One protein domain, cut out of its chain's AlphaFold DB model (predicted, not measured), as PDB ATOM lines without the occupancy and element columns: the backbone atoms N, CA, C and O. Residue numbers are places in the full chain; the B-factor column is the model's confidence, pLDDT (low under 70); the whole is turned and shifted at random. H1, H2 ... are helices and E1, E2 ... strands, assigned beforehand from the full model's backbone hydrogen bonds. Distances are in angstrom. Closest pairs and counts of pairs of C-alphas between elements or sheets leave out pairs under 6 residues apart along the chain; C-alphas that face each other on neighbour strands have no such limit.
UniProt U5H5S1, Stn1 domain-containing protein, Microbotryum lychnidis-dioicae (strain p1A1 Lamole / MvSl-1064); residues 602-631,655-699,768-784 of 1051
ATOM      1  N   ARG A 602     158.265 186.914 111.602       81.75
ATOM      2  CA  ARG A 602     159.565 186.865 112.298       81.75
ATOM      3  C   ARG A 602     160.724 187.090 111.327       81.75
ATOM      4  O   ARG A 602     160.774 186.438 110.286       81.75
ATOM      5  N   ALA A 603     161.718 187.878 111.732       75.69
ATOM      6  CA  ALA A 603     162.909 188.210 110.938       75.69
ATOM      7  C   ALA A 603     163.689 187.010 110.342       75.69
ATOM      8  O   ALA A 603     164.510 187.184 109.443       75.69
ATOM      9  N   SER A 604     163.450 185.780 110.811       79.94
ATOM     10  CA  SER A 604     163.990 184.536 110.242       79.94
ATOM     11  C   SER A 604     163.214 183.976 109.037       79.94
ATOM     12  O   SER A 604     163.738 183.097 108.364       79.94
ATOM     13  N   LYS A 605     161.969 184.415 108.799       87.31
ATOM     14  CA  LYS A 605     161.094 183.966 107.698       87.31
ATOM     15  C   LYS A 605     161.189 184.841 106.444       87.31
ATOM     16  O   LYS A 605     160.973 184.324 105.359       87.31
ATOM     17  N   LEU A 606     161.502 186.130 106.608       85.31
ATOM     18  CA  LEU A 606     161.633 187.097 105.510       85.31
ATOM     19  C   LEU A 606     162.636 186.623 104.446       85.31
ATOM     20  O   LEU A 606     163.668 186.027 104.791       85.31
ATOM     21  N   LEU A 607     162.353 186.905 103.177       86.50
ATOM     22  CA  LEU A 607     163.236 186.596 102.057       86.50
ATOM     23  C   LEU A 607     164.467 187.526 102.058       86.50
ATOM     24  O   LEU A 607     164.460 188.563 102.725       86.50
ATOM     25  N   PRO A 608     165.566 187.164 101.367       87.62
ATOM     26  CA  PRO A 608     166.711 188.059 101.179       87.62
ATOM     27  C   PRO A 608     166.336 189.431 100.601       87.62
ATOM     28  O   PRO A 608     166.910 190.441 101.001       87.62
ATOM     29  N   GLU A 609     165.359 189.453  99.699       88.75
ATOM     30  CA  GLU A 609     164.839 190.626  99.000       88.75
ATOM     31  C   GLU A 609     164.074 191.570  99.948       88.75
ATOM     32  O   GLU A 609     164.201 192.790  99.846       88.75
ATOM     33  N   ASP A 610     163.360 191.015 100.935       89.25
ATOM     34  CA  ASP A 610     162.587 191.772 101.929       89.25
ATOM     35  C   ASP A 610     163.471 192.468 102.975       89.25
ATOM     36  O   ASP A 610     162.988 193.298 103.746       89.25
ATOM     37  N   LEU A 611     164.756 192.116 103.077       91.38
ATOM     38  CA  LEU A 611     165.656 192.556 104.149       91.38
ATOM     39  C   LEU A 611     166.345 193.882 103.805       91.38
ATOM     40  O   LEU A 611     167.566 193.975 103.687       91.38
ATOM     41  N   THR A 612     165.527 194.924 103.669       92.88
ATOM     42  CA  THR A 612     165.943 196.296 103.358       92.88
ATOM     43  C   THR A 612     165.996 197.182 104.607       92.88
ATOM     44  O   THR A 612     165.301 196.945 105.597       92.88
ATOM     45  N   SER A 613     166.743 198.289 104.550       91.62
ATOM     46  CA  SER A 613     166.745 199.285 105.635       91.62
ATOM     47  C   SER A 613     165.367 199.947 105.834       91.62
ATOM     48  O   SER A 613     165.074 200.459 106.912       91.62
ATOM     49  N   SER A 614     164.504 199.918 104.811       91.19
ATOM     50  CA  SER A 614     163.104 200.364 104.864       91.19
ATOM     51  C   SER A 614     162.260 199.447 105.745       91.19
ATOM     52  O   SER A 614     161.590 199.911 106.665       91.19
ATOM     53  N   THR A 615     162.299 198.142 105.483       92.38
ATOM     54  CA  THR A 615     161.525 197.139 106.224       92.38
ATOM     55  C   THR A 615     162.073 196.942 107.634       92.38
ATOM     56  O   THR A 615     161.288 196.731 108.553       92.38
ATOM     57  N   PHE A 616     163.382 197.124 107.855       96.06
ATOM     58  CA  PHE A 616     163.949 197.157 109.207       96.06
ATOM     59  C   PHE A 616     163.392 198.318 110.046       96.06
ATOM     60  O   PHE A 616     163.004 198.108 111.194       96.06
ATOM     61  N   ALA A 617     163.270 199.519 109.467       94.00
ATOM     62  CA  ALA A 617     162.644 200.660 110.138       94.00
ATOM     63  C   ALA A 617     161.170 200.383 110.498       94.00
ATOM     64  O   ALA A 617     160.758 200.655 111.623       94.00
ATOM     65  N   HIS A 618     160.401 199.749 109.604       91.19
ATOM     66  CA  HIS A 618     159.023 199.323 109.899       91.19
ATOM     67  C   HIS A 618     158.963 198.246 110.998       91.19
ATOM     68  O   HIS A 618     158.077 198.287 111.850       91.19
ATOM     69  N   TYR A 619     159.926 197.317 111.039       93.06
ATOM     70  CA  TYR A 619     160.019 196.311 112.102       93.06
ATOM     71  C   TYR A 619     160.333 196.955 113.464       93.06
ATOM     72  O   TYR A 619     159.747 196.560 114.470       93.06
ATOM     73  N   ILE A 620     161.189 197.988 113.502       94.38
ATOM     74  CA  ILE A 620     161.416 198.811 114.702       94.38
ATOM     75  C   ILE A 620     160.129 199.552 115.092       94.38
ATOM     76  O   ILE A 620     159.693 199.409 116.229       94.38
ATOM     77  N   LYS A 621     159.467 200.262 114.166       92.19
ATOM     78  CA  LYS A 621     158.185 200.957 114.412       92.19
ATOM     79  C   LYS A 621     157.135 200.027 115.028       92.19
ATOM     80  O   LYS A 621     156.478 200.389 115.999       92.19
ATOM     81  N   PHE A 622     156.996 198.813 114.494       90.19
ATOM     82  CA  PHE A 622     156.069 197.811 115.018       90.19
ATOM     83  C   PHE A 622     156.509 197.232 116.368       90.19
ATOM     84  O   PHE A 622     155.663 197.061 117.242       90.19
ATOM     85  N   HIS A 623     157.805 196.957 116.573       90.38
ATOM     86  CA  HIS A 623     158.326 196.555 117.883       90.38
ATOM     87  C   HIS A 623     157.985 197.620 118.934       90.38
ATOM     88  O   HIS A 623     157.387 197.288 119.955       90.38
ATOM     89  N   LEU A 624     158.289 198.893 118.650       90.69
ATOM     90  CA  LEU A 624     157.972 200.030 119.513       90.69
ATOM     91  C   LEU A 624     156.463 200.104 119.787       90.69
ATOM     92  O   LEU A 624     156.058 200.085 120.947       90.69
ATOM     93  N   LYS A 625     155.620 200.086 118.743       87.19
ATOM     94  CA  LYS A 625     154.157 200.130 118.904       87.19
ATOM     95  C   LYS A 625     153.643 198.984 119.785       87.19
ATOM     96  O   LYS A 625     152.837 199.204 120.683       87.19
ATOM     97  N   ARG A 626     154.136 197.764 119.575       84.94
ATOM     98  CA  ARG A 626     153.709 196.581 120.331       84.94
ATOM     99  C   ARG A 626     154.214 196.564 121.778       84.94
ATOM    100  O   ARG A 626     153.515 196.041 122.639       84.94
ATOM    101  N   HIS A 627     155.411 197.081 122.052       80.75
ATOM    102  CA  HIS A 627     155.991 197.070 123.399       80.75
ATOM    103  C   HIS A 627     155.592 198.269 124.257       80.75
ATOM    104  O   HIS A 627     155.526 198.118 125.473       80.75
ATOM    105  N   PHE A 628     155.297 199.423 123.658       74.88
ATOM    106  CA  PHE A 628     154.970 200.637 124.404       74.88
ATOM    107  C   PHE A 628     153.467 200.943 124.417       74.88
ATOM    108  O   PHE A 628     152.924 201.184 125.491       74.88
ATOM    109  N   VAL A 629     152.763 200.810 123.285       70.75
ATOM    110  CA  VAL A 629     151.308 201.064 123.230       70.75
ATOM    111  C   VAL A 629     150.524 199.899 123.841       70.75
ATOM    112  O   VAL A 629     149.787 200.069 124.804       70.75
ATOM    113  N   GLU A 630     150.699 198.678 123.316       70.19
ATOM    114  CA  GLU A 630     149.820 197.552 123.683       70.19
ATOM    115  C   GLU A 630     150.055 196.949 125.077       70.19
ATOM    116  O   GLU A 630     149.185 196.223 125.569       70.19
ATOM    117  N   LEU A 631     151.229 197.165 125.680       62.47
ATOM    118  CA  LEU A 631     151.506 196.705 127.045       62.47
ATOM    119  C   LEU A 631     150.988 197.710 128.076       62.47
ATOM    120  O   LEU A 631     150.344 197.282 129.029       62.47
ATOM    121  N   PRO A 655     145.449 210.775 127.871       62.16
ATOM    122  CA  PRO A 655     146.205 210.752 126.629       62.16
ATOM    123  C   PRO A 655     147.413 209.821 126.765       62.16
ATOM    124  O   PRO A 655     148.142 209.876 127.754       62.16
ATOM    125  N   GLU A 656     147.648 208.999 125.740       67.38
ATOM    126  CA  GLU A 656     148.766 208.052 125.691       67.38
ATOM    127  C   GLU A 656     150.104 208.775 125.916       67.38
ATOM    128  O   GLU A 656     150.556 209.561 125.075       67.38
ATOM    129  N   ILE A 657     150.727 208.524 127.072       71.12
ATOM    130  CA  ILE A 657     151.997 209.146 127.453       71.12
ATOM    131  C   ILE A 657     153.075 208.667 126.467       71.12
ATOM    132  O   ILE A 657     153.283 207.456 126.360       71.12
ATOM    133  N   PRO A 658     153.781 209.567 125.753       72.69
ATOM    134  CA  PRO A 658     154.822 209.166 124.815       72.69
ATOM    135  C   PRO A 658     155.989 208.533 125.578       72.69
ATOM    136  O   PRO A 658     156.759 209.221 126.247       72.69
ATOM    137  N   ILE A 659     156.108 207.206 125.501       81.06
ATOM    138  CA  ILE A 659     157.148 206.478 126.230       81.06
ATOM    139  C   ILE A 659     158.497 206.678 125.536       81.06
ATOM    140  O   ILE A 659     158.652 206.411 124.339       81.06
ATOM    141  N   GLU A 660     159.479 207.138 126.309       89.12
ATOM    142  CA  GLU A 660     160.859 207.264 125.855       89.12
ATOM    143  C   GLU A 660     161.526 205.893 125.737       89.12
ATOM    144  O   GLU A 660     161.374 205.030 126.604       89.12
ATOM    145  N   PHE A 661     162.329 205.711 124.696       92.88
ATOM    146  CA  PHE A 661     163.187 204.546 124.525       92.88
ATOM    147  C   PHE A 661     164.593 204.965 124.099       92.88
ATOM    148  O   PHE A 661     164.805 205.966 123.411       92.88
ATOM    149  N   THR A 662     165.581 204.166 124.480       93.69
ATOM    150  CA  THR A 662     166.977 204.341 124.082       93.69
ATOM    151  C   THR A 662     167.345 203.390 122.944       93.69
ATOM    152  O   THR A 662     166.810 202.285 122.793       93.69
ATOM    153  N   LEU A 663     168.350 203.781 122.161       93.38
ATOM    154  CA  LEU A 663     168.960 202.917 121.145       93.38
ATOM    155  C   LEU A 663     169.487 201.587 121.739       93.38
ATOM    156  O   LEU A 663     169.542 200.578 121.035       93.38
ATOM    157  N   ASP A 664     169.844 201.555 123.026       93.25
ATOM    158  CA  ASP A 664     170.316 200.342 123.699       93.25
ATOM    159  C   ASP A 664     169.180 199.477 124.285       93.25
ATOM    160  O   ASP A 664     169.421 198.300 124.545       93.25
ATOM    161  N   GLU A 665     167.940 199.974 124.433       93.00
ATOM    162  CA  GLU A 665     166.754 199.109 124.612       93.00
ATOM    163  C   GLU A 665     166.444 198.329 123.332       93.00
ATOM    164  O   GLU A 665     166.260 197.114 123.389       93.00
ATOM    165  N   LEU A 666     166.446 198.991 122.168       93.94
ATOM    166  CA  LEU A 666     166.180 198.331 120.881       93.94
ATOM    167  C   LEU A 666     167.189 197.210 120.574       93.94
ATOM    168  O   LEU A 666     166.838 196.206 119.953       93.94
ATOM    169  N   LYS A 667     168.428 197.334 121.067       94.69
ATOM    170  CA  LYS A 667     169.453 196.279 121.002       94.69
ATOM    171  C   LYS A 667     169.281 195.164 122.038       94.69
ATOM    172  O   LYS A 667     169.990 194.168 121.947       94.69
ATOM    173  N   ARG A 668     168.377 195.274 123.018       94.12
ATOM    174  CA  ARG A 668     168.043 194.152 123.921       94.12
ATOM    175  C   ARG A 668     167.111 193.145 123.240       94.12
ATOM    176  O   ARG A 668     167.138 191.970 123.612       94.12
ATOM    177  N   ASP A 669     166.348 193.547 122.215       93.69
ATOM    178  CA  ASP A 669     165.546 192.602 121.431       93.69
ATOM    179  C   ASP A 669     166.418 191.753 120.490       93.69
ATOM    180  O   ASP A 669     166.987 192.201 119.490       93.69
ATOM    181  N   ARG A 670     166.449 190.456 120.798       93.38
ATOM    182  CA  ARG A 670     167.138 189.428 120.019       93.38
ATOM    183  C   ARG A 670     166.567 189.272 118.608       93.38
ATOM    184  O   ARG A 670     167.306 188.820 117.739       93.38
ATOM    185  N   ASP A 671     165.296 189.587 118.359       91.75
ATOM    186  CA  ASP A 671     164.695 189.469 117.025       91.75
ATOM    187  C   ASP A 671     165.028 190.678 116.131       91.75
ATOM    188  O   ASP A 671     165.358 190.472 114.959       91.75
ATOM    189  N   LEU A 672     165.101 191.896 116.685       95.19
ATOM    190  CA  LEU A 672     165.672 193.059 115.986       95.19
ATOM    191  C   LEU A 672     167.159 192.856 115.649       95.19
ATOM    192  O   LEU A 672     167.557 193.084 114.505       95.19
ATOM    193  N   ILE A 673     167.975 192.337 116.582       96.12
ATOM    194  CA  ILE A 673     169.382 191.995 116.290       96.12
ATOM    195  C   ILE A 673     169.478 190.973 115.145       96.12
ATOM    196  O   ILE A 673     170.306 191.137 114.248       96.12
ATOM    197  N   LYS A 674     168.640 189.923 115.132       94.62
ATOM    198  CA  LYS A 674     168.634 188.920 114.047       94.62
ATOM    199  C   LYS A 674     168.288 189.544 112.694       94.62
ATOM    200  O   LYS A 674     168.927 189.183 111.705       94.62
ATOM    201  N   PHE A 675     167.325 190.471 112.647       95.56
ATOM    202  CA  PHE A 675     166.997 191.218 111.428       95.56
ATOM    203  C   PHE A 675     168.223 191.988 110.935       95.56
ATOM    204  O   PHE A 675     168.691 191.743 109.820       95.56
ATOM    205  N   ALA A 676     168.790 192.855 111.782       96.62
ATOM    206  CA  ALA A 676     169.959 193.663 111.448       96.62
ATOM    207  C   ALA A 676     171.135 192.790 110.978       96.62
ATOM    208  O   ALA A 676     171.751 193.075 109.955       96.62
ATOM    209  N   THR A 677     171.384 191.667 111.659       96.19
ATOM    210  CA  THR A 677     172.436 190.699 111.311       96.19
ATOM    211  C   THR A 677     172.230 190.086 109.921       96.19
ATOM    212  O   THR A 677     173.193 189.979 109.158       96.19
ATOM    213  N   ARG A 678     170.998 189.683 109.557       94.88
ATOM    214  CA  ARG A 678     170.708 189.163 108.206       94.88
ATOM    215  C   ARG A 678     170.872 190.256 107.149       94.88
ATOM    216  O   ARG A 678     171.575 190.023 106.169       94.88
ATOM    217  N   MET A 679     170.286 191.433 107.368       96.31
ATOM    218  CA  MET A 679     170.359 192.573 106.446       96.31
ATOM    219  C   MET A 679     171.808 193.000 106.175       96.31
ATOM    220  O   MET A 679     172.229 193.051 105.022       96.31
ATOM    221  N   VAL A 680     172.606 193.218 107.226       96.44
ATOM    222  CA  VAL A 680     174.027 193.594 107.124       96.44
ATOM    223  C   VAL A 680     174.834 192.542 106.358       96.44
ATOM    224  O   VAL A 680     175.672 192.888 105.524       96.44
ATOM    225  N   ARG A 681     174.573 191.246 106.588       94.81
ATOM    226  CA  ARG A 681     175.242 190.162 105.851       94.81
ATOM    227  C   ARG A 681     174.849 190.138 104.369       94.81
ATOM    228  O   ARG A 681     175.730 189.939 103.536       94.81
ATOM    229  N   ILE A 682     173.587 190.399 104.024       92.69
ATOM    230  CA  ILE A 682     173.124 190.504 102.627       92.69
ATOM    231  C   ILE A 682     173.767 191.712 101.935       92.69
ATOM    232  O   ILE A 682     174.427 191.538 100.911       92.69
ATOM    233  N   GLN A 683     173.683 192.903 102.534       93.31
ATOM    234  CA  GLN A 683     174.296 194.132 102.012       93.31
ATOM    235  C   GLN A 683     175.815 193.984 101.824       93.31
ATOM    236  O   GLN A 683     176.373 194.437 100.824       93.31
ATOM    237  N   HIS A 684     176.504 193.296 102.740       93.50
ATOM    238  CA  HIS A 684     177.929 193.006 102.594       93.50
ATOM    239  C   HIS A 684     178.220 192.050 101.424       93.50
ATOM    240  O   HIS A 684     179.146 192.300 100.648       93.50
ATOM    241  N   MET A 685     177.434 190.982 101.266       90.62
ATOM    242  CA  MET A 685     177.573 190.036 100.150       90.62
ATOM    243  C   MET A 685     177.270 190.691  98.797       90.62
ATOM    244  O   MET A 685     177.985 190.446  97.824       90.62
ATOM    245  N   GLU A 686     176.275 191.575  98.730       91.19
ATOM    246  CA  GLU A 686     175.975 192.362  97.535       91.19
ATOM    247  C   GLU A 686     177.094 193.362  97.220       91.19
ATOM    248  O   GLU A 686     177.614 193.376  96.103       91.19
ATOM    249  N   MET A 687     177.565 194.127  98.209       92.00
ATOM    250  CA  MET A 687     178.711 195.021  98.042       92.00
ATOM    251  C   MET A 687     179.965 194.253  97.584       92.00
ATOM    252  O   MET A 687     180.706 194.739  96.724       92.00
ATOM    253  N   LYS A 688     180.200 193.037  98.098       91.00
ATOM    254  CA  LYS A 688     181.271 192.141  97.633       91.00
ATOM    255  C   LYS A 688     181.050 191.723  96.175       91.00
ATOM    256  O   LYS A 688     181.972 191.857  95.371       91.00
ATOM    257  N   ARG A 689     179.833 191.321  95.791       89.50
ATOM    258  CA  ARG A 689     179.450 190.988  94.404       89.50
ATOM    259  C   ARG A 689     179.686 192.162  93.446       89.50
ATOM    260  O   ARG A 689     180.308 191.971  92.403       89.50
ATOM    261  N   VAL A 690     179.284 193.379  93.814       90.06
ATOM    262  CA  VAL A 690     179.514 194.606  93.026       90.06
ATOM    263  C   VAL A 690     181.010 194.918  92.903       90.06
ATOM    264  O   VAL A 690     181.485 195.210  91.803       90.06
ATOM    265  N   ARG A 691     181.788 194.793  93.989       92.12
ATOM    266  CA  ARG A 691     183.257 194.948  93.961       92.12
ATOM    267  C   ARG A 691     183.919 193.921  93.037       92.12
ATOM    268  O   ARG A 691     184.765 194.313  92.234       92.12
ATOM    269  N   MET A 692     183.505 192.652  93.086       89.50
ATOM    270  CA  MET A 692     184.006 191.607  92.184       89.50
ATOM    271  C   MET A 692     183.649 191.895  90.722       89.50
ATOM    272  O   MET A 692     184.532 191.839  89.874       89.50
ATOM    273  N   ILE A 693     182.410 192.297  90.412       86.75
ATOM    274  CA  ILE A 693     182.009 192.687  89.046       86.75
ATOM    275  C   ILE A 693     182.830 193.892  88.555       86.75
ATOM    276  O   ILE A 693     183.280 193.904  87.409       86.75
ATOM    277  N   LYS A 694     183.087 194.890  89.411       90.19
ATOM    278  CA  LYS A 694     183.925 196.055  89.076       90.19
ATOM    279  C   LYS A 694     185.377 195.644  88.796       90.19
ATOM    280  O   LYS A 694     185.939 196.068  87.787       90.19
ATOM    281  N   GLN A 695     185.963 194.777  89.624       90.00
ATOM    282  CA  GLN A 695     187.291 194.198  89.379       90.00
ATOM    283  C   GLN A 695     187.327 193.349  88.102       90.00
ATOM    284  O   GLN A 695     188.274 193.454  87.328       90.00
ATOM    285  N   GLU A 696     186.294 192.549  87.834       86.38
ATOM    286  CA  GLU A 696     186.225 191.704  86.644       86.38
ATOM    287  C   GLU A 696     186.114 192.544  85.362       86.38
ATOM    288  O   GLU A 696     186.817 192.260  84.395       86.38
ATOM    289  N   ARG A 697     185.326 193.631  85.361       83.75
ATOM    290  CA  ARG A 697     185.281 194.606  84.251       83.75
ATOM    291  C   ARG A 697     186.651 195.247  83.995       83.75
ATOM    292  O   ARG A 697     187.063 195.349  82.841       83.75
ATOM    293  N   ILE A 698     187.377 195.623  85.054       86.38
ATOM    294  CA  ILE A 698     188.740 196.175  84.957       86.38
ATOM    295  C   ILE A 698     189.715 195.131  84.376       86.38
ATOM    296  O   ILE A 698     190.477 195.439  83.460       86.38
ATOM    297  N   LEU A 699     189.661 193.883  84.857       83.75
ATOM    298  CA  LEU A 699     190.525 192.785  84.404       83.75
ATOM    299  C   LEU A 699     190.204 192.305  82.979       83.75
ATOM    300  O   LEU A 699     191.123 191.954  82.241       83.75
ATOM    301  N   LEU A 768     180.939 193.215 112.469       94.81
ATOM    302  CA  LEU A 768     179.516 192.910 112.398       94.81
ATOM    303  C   LEU A 768     178.748 193.789 113.387       94.81
ATOM    304  O   LEU A 768     177.773 194.419 112.993       94.81
ATOM    305  N   ASP A 769     179.235 193.917 114.623       94.75
ATOM    306  CA  ASP A 769     178.578 194.722 115.658       94.75
ATOM    307  C   ASP A 769     178.530 196.211 115.287       94.75
ATOM    308  O   ASP A 769     177.482 196.845 115.406       94.75
ATOM    309  N   LYS A 770     179.622 196.788 114.765       95.56
ATOM    310  CA  LYS A 770     179.639 198.170 114.245       95.56
ATOM    311  C   LYS A 770     178.645 198.362 113.095       95.56
ATOM    312  O   LYS A 770     177.925 199.357 113.079       95.56
ATOM    313  N   ALA A 771     178.553 197.403 112.172       95.12
ATOM    314  CA  ALA A 771     177.601 197.462 111.064       95.12
ATOM    315  C   ALA A 771     176.138 197.276 111.520       95.12
ATOM    316  O   ALA A 771     175.253 197.951 111.003       95.12
ATOM    317  N   ILE A 772     175.874 196.440 112.532       96.25
ATOM    318  CA  ILE A 772     174.556 196.314 113.175       96.25
ATOM    319  C   ILE A 772     174.174 197.625 113.873       96.25
ATOM    320  O   ILE A 772     173.071 198.120 113.668       96.25
ATOM    321  N   ASN A 773     175.086 198.232 114.643       95.12
ATOM    322  CA  ASN A 773     174.856 199.543 115.260       95.12
ATOM    323  C   ASN A 773     174.527 200.613 114.201       95.12
ATOM    324  O   ASN A 773     173.551 201.338 114.366       95.12
ATOM    325  N   SER A 774     175.278 200.655 113.093       94.94
ATOM    326  CA  SER A 774     175.016 201.556 111.958       94.94
ATOM    327  C   SER A 774     173.655 201.301 111.293       94.94
ATOM    328  O   SER A 774     172.958 202.249 110.937       94.94
ATOM    329  N   ALA A 775     173.229 200.040 111.177       95.81
ATOM    330  CA  ALA A 775     171.907 199.686 110.665       95.81
ATOM    331  C   ALA A 775     170.769 200.179 111.578       95.81
ATOM    332  O   ALA A 775     169.766 200.684 111.074       95.81
ATOM    333  N   PHE A 776     170.925 200.080 112.904       96.56
ATOM    334  CA  PHE A 776     169.968 200.656 113.858       96.56
ATOM    335  C   PHE A 776     169.934 202.189 113.777       96.56
ATOM    336  O   PHE A 776     168.847 202.755 113.689       96.56
ATOM    337  N   THR A 777     171.084 202.879 113.749       94.31
ATOM    338  CA  THR A 777     171.096 204.352 113.648       94.31
ATOM    339  C   THR A 777     170.515 204.836 112.321       94.31
ATOM    340  O   THR A 777     169.721 205.767 112.323       94.31
ATOM    341  N   ALA A 778     170.815 204.171 111.200       93.44
ATOM    342  CA  ALA A 778     170.220 204.490 109.899       93.44
ATOM    343  C   ALA A 778     168.691 204.296 109.886       93.44
ATOM    344  O   ALA A 778     167.971 205.093 109.284       93.44
ATOM    345  N   ALA A 779     168.177 203.273 110.576       95.25
ATOM    346  CA  ALA A 779     166.740 203.060 110.716       95.25
ATOM    347  C   ALA A 779     166.072 204.120 111.614       95.25
ATOM    348  O   ALA A 779     165.009 204.621 111.253       95.25
ATOM    349  N   LEU A 780     166.700 204.526 112.725       94.38
ATOM    350  CA  LEU A 780     166.197 205.615 113.577       94.38
ATOM    351  C   LEU A 780     166.236 206.976 112.864       94.38
ATOM    352  O   LEU A 780     165.251 207.707 112.910       94.38
ATOM    353  N   ILE A 781     167.311 207.287 112.129       92.38
ATOM    354  CA  ILE A 781     167.380 208.470 111.253       92.38
ATOM    355  C   ILE A 781     166.211 208.456 110.268       92.38
ATOM    356  O   ILE A 781     165.529 209.466 110.120       92.38
ATOM    357  N   ARG A 782     165.938 207.312 109.630       92.50
ATOM    358  CA  ARG A 782     164.831 207.176 108.679       92.50
ATOM    359  C   ARG A 782     163.465 207.396 109.341       92.50
ATOM    360  O   ARG A 782     162.644 208.113 108.778       92.50
ATOM    361  N   LEU A 783     163.233 206.849 110.535       92.88
ATOM    362  CA  LEU A 783     161.998 207.079 111.298       92.88
ATOM    363  C   LEU A 783     161.847 208.552 111.728       92.88
ATOM    364  O   LEU A 783     160.759 209.108 111.567       92.88
ATOM    365  N   ARG A 784     162.924 209.226 112.176       91.12
ATOM    366  CA  ARG A 784     162.891 210.672 112.490       91.12
ATOM    367  C   ARG A 784     162.596 211.484 111.233       91.12
ATOM    368  O   ARG A 784     161.707 212.326 111.242       91.12
TER     369      ARG A 784
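Overview. This is residues 602 to 631, 655 to 699 and 768 to 784 of the 1051 residues of the protein "Stn1 domain-containing protein" of Microbotryum lychnidis-dioicae (strain p1A1 Lamole / MvSl-1064) (UniProt U5H5S1). Helices H1 and H3 run opposite ways, partly side by side, crossed there by H4; residues 685 to 699 of H3 stick out. The printed part has 92 residues, with four named helices and one named strand. It is mostly helix and loose: radius of gyration of the C-alphas 15.9 A, spans 63 by 24 by 20 A.

Along the chain. H1 is residues 613 to 631, from C-alpha (166.745, 199.285, 105.635); E1 660 to 662; H2 663 to 666; H3 670 to 699; H4 768 to 784, to C-alpha (162.891, 210.672, 112.490).

Arrangement. H1 touches H3 with residues 613 to 620 alone, opposite ways at a shallow tilt of 4 degrees; closest C-alphas 616 and 675, 7.0 A. H4 touches H1, about perpendicular at 73 degrees; closest C-alphas 617 and 779, 4.8 A. In H3 and H4 every O i to N i+4 pair is within hydrogen-bond range; in H1, 13 of 15.

Size, cuts and confidence. Cuts leave C-alphas 631 and 655 15.0 A apart, and 699 and 768 30.1 A. pLDDT is under 70 at 631, 655 and 656.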